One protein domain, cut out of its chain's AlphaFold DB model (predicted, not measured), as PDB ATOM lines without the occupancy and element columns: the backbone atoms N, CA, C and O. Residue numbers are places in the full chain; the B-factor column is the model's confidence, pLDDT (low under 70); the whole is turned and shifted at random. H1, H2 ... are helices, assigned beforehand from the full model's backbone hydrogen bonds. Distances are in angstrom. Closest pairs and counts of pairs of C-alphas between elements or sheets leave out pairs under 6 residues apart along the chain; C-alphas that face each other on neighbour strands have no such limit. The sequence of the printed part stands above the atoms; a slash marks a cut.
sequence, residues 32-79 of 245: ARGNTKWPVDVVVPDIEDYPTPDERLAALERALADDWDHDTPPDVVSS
ATOM      1  N   ALA A  32      -7.958 -46.955 -22.080       84.69
ATOM      2  CA  ALA A  32      -8.139 -48.381 -22.372       84.69
ATOM      3  C   ALA A  32      -9.378 -48.696 -23.238       84.69
ATOM      4  O   ALA A  32      -9.454 -49.757 -23.855       84.69
ATOM      5  N   ARG A  33     -10.357 -47.783 -23.307       84.44
ATOM      6  CA  ARG A  33     -11.539 -47.886 -24.179       84.44
ATOM      7  C   ARG A  33     -11.418 -47.044 -25.453       84.44
ATOM      8  O   ARG A  33     -12.407 -46.866 -26.160       84.44
ATOM      9  N   GLY A  34     -10.218 -46.545 -25.751       85.88
ATOM     10  CA  GLY A  34      -9.921 -45.744 -26.935       85.88
ATOM     11  C   GLY A  34     -10.227 -44.254 -26.790       85.88
ATOM     12  O   GLY A  34     -10.210 -43.555 -27.801       85.88
ATOM     13  N   ASN A  35     -10.506 -43.755 -25.578       88.62
ATOM     14  CA  ASN A  35     -10.686 -42.320 -25.364       88.62
ATOM     15  C   ASN A  35      -9.338 -41.591 -25.497       88.62
ATOM     16  O   ASN A  35      -8.428 -41.828 -24.708       88.62
ATOM     17  N   THR A  36      -9.229 -40.703 -26.481       91.25
ATOM     18  CA  THR A  36      -8.091 -39.786 -26.677       91.25
ATOM     19  C   THR A  36      -8.487 -38.326 -26.460       91.25
ATOM     20  O   THR A  36      -7.774 -37.420 -26.870       91.25
ATOM     21  N   LYS A  37      -9.664 -38.091 -25.880       89.56
ATOM     22  CA  LYS A  37     -10.189 -36.770 -25.542       89.56
ATOM     23  C   LYS A  37     -10.219 -36.602 -24.034       89.56
ATOM     24  O   LYS A  37      -9.711 -37.458 -23.305       89.56
ATOM     25  N   TRP A  38     -10.810 -35.503 -23.579       84.56
ATOM     26  CA  TRP A  38     -10.894 -35.172 -22.166       84.56
ATOM     27  C   TRP A  38     -11.271 -36.396 -21.301       84.56
ATOM     28  O   TRP A  38     -12.186 -37.151 -21.663       84.56
ATOM     29  N   PRO A  39     -10.565 -36.633 -20.180       83.81
ATOM     30  CA  PRO A  39      -9.466 -35.825 -19.631       83.81
ATOM     31  C   PRO A  39      -8.062 -36.175 -20.175       83.81
ATOM     32  O   PRO A  39      -7.078 -35.605 -19.715       83.81
ATOM     33  N   VAL A  40      -7.927 -37.112 -21.118       90.44
ATOM     34  CA  VAL A  40      -6.618 -37.651 -21.542       90.44
ATOM     35  C   VAL A  40      -5.765 -36.610 -22.274       90.44
ATOM     36  O   VAL A  40      -4.580 -36.475 -21.980       90.44
ATOM     37  N   ASP A  41      -6.372 -35.844 -23.179       90.81
ATOM     38  CA  ASP A  41      -5.715 -34.773 -23.948       90.81
ATOM     39  C   ASP A  41      -5.336 -33.544 -23.099       90.81
ATOM     40  O   ASP A  41      -4.575 -32.689 -23.542       90.81
ATOM     41  N   VAL A  42      -5.807 -33.459 -21.852       90.00
ATOM     42  CA  VAL A  42      -5.328 -32.458 -20.884       90.00
ATOM     43  C   VAL A  42      -3.952 -32.843 -20.343       90.00
ATOM     44  O   VAL A  42      -3.110 -31.973 -20.127       90.00
ATOM     45  N   VAL A  43      -3.719 -34.142 -20.127       91.69
ATOM     46  CA  VAL A  43      -2.452 -34.665 -19.594       91.69
ATOM     47  C   VAL A  43      -1.422 -34.841 -20.710       91.69
ATOM     48  O   VAL A  43      -0.260 -34.479 -20.539       91.69
ATOM     49  N   VAL A  44      -1.846 -35.370 -21.861       93.94
ATOM     50  CA  VAL A  44      -1.005 -35.581 -23.049       93.94
ATOM     51  C   VAL A  44      -1.706 -34.960 -24.264       93.94
ATOM     52  O   VAL A  44      -2.518 -35.630 -24.900       93.94
ATOM     53  N   PRO A  45      -1.433 -33.681 -24.595       94.38
ATOM     54  CA  PRO A  45      -2.151 -32.955 -25.650       94.38
ATOM     55  C   PRO A  45      -2.054 -33.550 -27.055       94.38
ATOM     56  O   PRO A  45      -2.905 -33.261 -27.887       94.38
ATOM     57  N   ASP A  46      -1.026 -34.356 -27.312       95.12
ATOM     58  CA  ASP A  46      -0.737 -35.035 -28.576       95.12
ATOM     59  C   ASP A  46      -1.012 -36.551 -28.500       95.12
ATOM     60  O   ASP A  46      -0.433 -37.342 -29.244       95.12
ATOM     61  N   ILE A  47      -1.883 -37.003 -27.588       95.31
ATOM     62  CA  ILE A  47      -2.123 -38.437 -27.351       95.31
ATOM     63  C   ILE A  47      -2.594 -39.191 -28.611       95.31
ATOM     64  O   ILE A  47      -2.330 -40.387 -28.760       95.31
ATOM     65  N   GLU A  48      -3.277 -38.524 -29.541       93.19
ATOM     66  CA  GLU A  48      -3.696 -39.104 -30.817       93.19
ATOM     67  C   GLU A  48      -2.543 -39.424 -31.776       93.19
ATOM     68  O   GLU A  48      -2.712 -40.307 -32.623       93.19
ATOM     69  N   ASP A  49      -1.389 -38.766 -31.626       96.50
ATOM     70  CA  ASP A  49      -0.222 -38.955 -32.494       96.50
ATOM     71  C   ASP A  49       0.484 -40.292 -32.219       96.50
ATOM     72  O   ASP A  49       1.226 -40.796 -33.066       96.50
ATOM     73  N   TYR A  50       0.211 -40.916 -31.069       95.38
ATOM     74  CA  TYR A  50       0.688 -42.252 -30.727       95.38
ATOM     75  C   TYR A  50      -0.199 -43.312 -31.416       95.38
ATOM     76  O   TYR A  50      -1.405 -43.406 -31.130       95.38
ATOM     77  N   PRO A  51       0.346 -44.117 -32.350       91.50
ATOM     78  CA  PRO A  51      -0.465 -44.958 -33.228       91.50
ATOM     79  C   PRO A  51      -1.043 -46.197 -32.539       91.50
ATOM     80  O   PRO A  51      -2.108 -46.671 -32.948       91.50
ATOM     81  N   THR A  52      -0.386 -46.727 -31.504       93.81
ATOM     82  CA  THR A  52      -0.835 -47.941 -30.806       93.81
ATOM     83  C   THR A  52      -1.388 -47.656 -29.404       93.81
ATOM     84  O   THR A  52      -0.991 -46.681 -28.763       93.81
ATOM     85  N   PRO A  53      -2.297 -48.506 -28.881       91.12
ATOM     86  CA  PRO A  53      -2.766 -48.396 -27.498       91.12
ATOM     87  C   PRO A  53      -1.634 -48.433 -26.462       91.12
ATOM     88  O   PRO A  53      -1.676 -47.670 -25.501       91.12
ATOM     89  N   ASP A  54      -0.614 -49.267 -26.683       92.94
ATOM     90  CA  ASP A  54       0.521 -49.409 -25.765       92.94
ATOM     91  C   ASP A  54       1.391 -48.144 -25.737       92.94
ATOM     92  O   ASP A  54       1.791 -47.691 -24.668       92.94
ATOM     93  N   GLU A  55       1.641 -47.521 -26.894       95.19
ATOM     94  CA  GLU A  55       2.373 -46.248 -26.960       95.19
ATOM     95  C   GLU A  55       1.605 -45.109 -26.285       95.19
ATOM     96  O   GLU A  55       2.214 -44.285 -25.604       95.19
ATOM     97  N   ARG A  56       0.274 -45.077 -26.424       94.88
ATOM     98  CA  ARG A  56      -0.576 -44.099 -25.728       94.88
ATOM     99  C   ARG A  56      -0.526 -44.283 -24.220       94.88
ATOM    100  O   ARG A  56      -0.387 -43.304 -23.492       94.88
ATOM    101  N   LEU A  57      -0.643 -45.526 -23.753       93.69
ATOM    102  CA  LEU A  57      -0.556 -45.839 -22.332       93.69
ATOM    103  C   LEU A  57       0.809 -45.420 -21.779       93.69
ATOM    104  O   LEU A  57       0.859 -44.690 -20.797       93.69
ATOM    105  N   ALA A  58       1.897 -45.774 -22.466       94.69
ATOM    106  CA  ALA A  58       3.247 -45.385 -22.069       94.69
ATOM    107  C   ALA A  58       3.448 -43.858 -22.060       94.69
ATOM    108  O   ALA A  58       4.134 -43.326 -21.187       94.69
ATOM    109  N   ALA A  59       2.857 -43.134 -23.017       95.06
ATOM    110  CA  ALA A  59       2.905 -41.674 -23.046       95.06
ATOM    111  C   ALA A  59       2.185 -41.056 -21.841       95.06
ATOM    112  O   ALA A  59       2.741 -40.158 -21.206       95.06
ATOM    113  N   LEU A  60       0.994 -41.565 -21.511       94.06
ATOM    114  CA  LEU A  60       0.207 -41.121 -20.364       94.06
ATOM    115  C   LEU A  60       0.896 -41.455 -19.035       94.06
ATOM    116  O   LEU A  60       1.033 -40.575 -18.192       94.06
ATOM    117  N   GLU A  61       1.377 -42.687 -18.858       93.38
ATOM    118  CA  GLU A  61       2.110 -43.112 -17.658       93.38
ATOM    119  C   GLU A  61       3.350 -42.249 -17.423       93.38
ATOM    120  O   GLU A  61       3.586 -41.797 -16.307       93.38
ATOM    121  N   ARG A  62       4.115 -41.962 -18.482       94.06
ATOM    122  CA  ARG A  62       5.280 -41.076 -18.399       94.06
ATOM    123  C   ARG A  62       4.894 -39.667 -17.955       94.06
ATOM    124  O   ARG A  62       5.602 -39.099 -17.138       94.06
ATOM    125  N   ALA A  63       3.803 -39.112 -18.484       92.88
ATOM    126  CA  ALA A  63       3.340 -37.780 -18.099       92.88
ATOM    127  C   ALA A  63       2.842 -37.730 -16.645       92.88
ATOM    128  O   ALA A  63       3.096 -36.752 -15.953       92.88
ATOM    129  N   LEU A  64       2.169 -38.785 -16.172       92.69
ATOM    130  CA  LEU A  64       1.671 -38.889 -14.794       92.69
ATOM    131  C   LEU A  64       2.759 -39.242 -13.769       92.69
ATOM    132  O   LEU A  64       2.543 -39.073 -12.573       92.69
ATOM    133  N   ALA A  65       3.904 -39.759 -14.221       92.12
ATOM    134  CA  ALA A  65       5.053 -40.072 -13.373       92.12
ATOM    135  C   ALA A  65       5.940 -38.852 -13.075       92.12
ATOM    136  O   ALA A  65       6.859 -38.954 -12.262       92.12
ATOM    137  N   ASP A  66       5.706 -37.726 -13.751       91.00
ATOM    138  CA  ASP A  66       6.420 -36.484 -13.495       91.00
ATOM    139  C   ASP A  66       6.118 -35.975 -12.083       91.00
ATOM    140  O   ASP A  66       4.961 -35.754 -11.727       91.00
ATOM    141  N   ASP A  67       7.171 -35.733 -11.299       91.94
ATOM    142  CA  ASP A  67       7.027 -35.420  -9.881       91.94
ATOM    143  C   ASP A  67       8.072 -34.426  -9.350       91.94
ATOM    144  O   ASP A  67       9.089 -34.165 -10.001       91.94
ATOM    145  N   TRP A  68       7.825 -33.878  -8.158       92.56
ATOM    146  CA  TRP A  68       8.745 -32.986  -7.450       92.56
ATOM    147  C   TRP A  68       8.832 -33.310  -5.954       92.56
ATOM    148  O   TRP A  68       7.956 -33.941  -5.360       92.56
ATOM    149  N   ASP A  69       9.909 -32.852  -5.328       90.94
ATOM    150  CA  ASP A  69      10.166 -33.009  -3.899       90.94
ATOM    151  C   ASP A  69      10.576 -31.683  -3.240       90.94
ATOM    152  O   ASP A  69      10.624 -30.626  -3.867       90.94
ATOM    153  N   HIS A  70      10.868 -31.738  -1.941       88.44
ATOM    154  CA  HIS A  70      11.270 -30.581  -1.139       88.44
ATOM    155  C   HIS A  70      12.585 -29.913  -1.579       88.44
ATOM    156  O   HIS A  70      12.834 -28.777  -1.175       88.44
ATOM    157  N   ASP A  71      13.407 -30.591  -2.385       94.62
ATOM    158  CA  ASP A  71      14.650 -30.044  -2.933       94.62
ATOM    159  C   ASP A  71      14.418 -29.350  -4.289       94.62
ATOM    160  O   ASP A  71      15.286 -28.626  -4.787       94.62
ATOM    161  N   THR A  72      13.238 -29.534  -4.890       94.06
ATOM    162  CA  THR A  72      12.864 -28.910  -6.160       94.06
ATOM    163  C   THR A  72      12.601 -27.407  -5.963       94.06
ATOM    164  O   THR A  72      11.796 -27.027  -5.110       94.06
ATOM    165  N   PRO A  73      13.236 -26.513  -6.748       95.56
ATOM    166  CA  PRO A  73      13.030 -25.073  -6.611       95.56
ATOM    167  C   PRO A  73      11.562 -24.649  -6.831       95.56
ATOM    168  O   PRO A  73      10.933 -25.122  -7.783       95.56
ATOM    169  N   PRO A  74      11.004 -23.720  -6.028       92.94
ATOM    170  CA  PRO A  74       9.603 -23.291  -6.154       92.94
ATOM    171  C   PRO A  74       9.227 -22.700  -7.523       92.94
ATOM    172  O   PRO A  74       8.086 -22.825  -7.969       92.94
ATOM    173  N   ASP A  75      10.171 -22.064  -8.217       95.62
ATOM    174  CA  ASP A  75       9.976 -21.540  -9.571       95.62
ATOM    175  C   ASP A  75       9.855 -22.662 -10.610       95.62
ATOM    176  O   ASP A  75       9.106 -22.526 -11.574       95.62
ATOM    177  N   VAL A  76      10.516 -23.801 -10.386       94.56
ATOM    178  CA  VAL A  76      10.351 -25.005 -11.212       94.56
ATOM    179  C   VAL A  76       8.997 -25.650 -10.935       94.56
ATOM    180  O   VAL A  76       8.276 -25.953 -11.885       94.56
ATOM    181  N   VAL A  77       8.615 -25.805  -9.661       92.19
ATOM    182  CA  VAL A  77       7.306 -26.364  -9.282       92.19
ATOM    183  C   VAL A  77       6.169 -25.536  -9.890       92.19
ATOM    184  O   VAL A  77       5.307 -26.092 -10.560       92.19
ATOM    185  N   SER A  78       6.210 -24.208  -9.766       91.69
ATOM    186  CA  SER A  78       5.152 -23.316 -10.274       91.69
ATOM    187  C   SER A  78       5.201 -23.039 -11.786       91.69
ATOM    188  O   SER A  78       4.290 -22.410 -12.325       91.69
ATOM    189  N   SER A  79       6.230 -23.514 -12.500       93.88
ATOM    190  CA  SER A  79       6.360 -23.314 -13.953       93.88
ATOM    191  C   SER A  79       5.380 -24.141 -14.793       93.88
ATOM    192  O   SER A  79       5.199 -23.854 -15.979       93.88
TER     193      SER A  79
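Overview. This is residues 32 to 79 of the 245 residues of the protein "Streptomycin biosynthesis protein StrI" of Ophiocordyceps sinensis (strain Co18 / CGMCC 3.14243) (UniProt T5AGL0). One helix of 12 residues, H2, has a loop folded along one side of it, residues 32 to 52, in which the very short helix H1 packs on the later part of H2, residues 60 to 64. Beyond H2 the chain runs on as an arm, residues 65 to 79, which turns aside and folds back into a second very short helix, H3, leaving an open gap between H3 and H1; within this arm, residues 70 to 75 stick out. The printed part has 48 residues with three named helices, in the order H1, H2, H3, and no named strand. The class is all helix, although only 20 of the 48 printed residues are in named elements. The whole is loose, with a radius of gyration of the C-alphas of 13.4 A, and the C-alphas span 37 by 17 by 16 A, the arm adding to the length.

Along the chain. The printed part begins at Ala 32, with its C-alpha at (-8.139, -48.381, -22.372). H1 is residues 40 to 43, Val 40 to Val 43, 5.5 A from first to last C-alpha; C-alpha 40 is at (-6.618, -37.651, -21.542). H2 is residues 53 to 64, Pro 53 to Leu 64, 16.5 A from first to last C-alpha, and ends with C-alpha 64 at (1.671, -38.889, -14.794). H3 is residues 74 to 77, Pro 74 to Val 77, 5.0 A long, with C-alpha 77 at (7.306, -26.364, -9.282).

Arrangement. H1 and H2 touch, with 4 pairs of C-alphas within 8 A. Their closest C-alphas are those of Val 43 and Ala 63, 6.7 A apart, and their centres are 10.9 A apart. H2 touches H1 with residues 60 to 64 alone. H3 touches no helix: H1 and H3 are apart, and H2 and H3 are apart too, though they follow each other in the chain. In H2 every O i to N i+4 pair is within hydrogen-bond range. H1 and H3, of four residues each, are too short for such a pair; in each, the one O i to N i+3 pair is within range.

Size, cuts and confidence. The two C-alphas farthest apart are those of Arg 33 and Asp 71, 38.2 A. From the C-alpha of Ala 32 to that of Ser 79 it is 30.2 A. The printed part has no cut. The links H1 to H2 and H2 to H3 are both short, with 9 residues in each. Residues 70 to 75, of which 74 and 75 belong to H3, stand free. The mean pLDDT of the printed part is 92.1, and no printed residue is under 70.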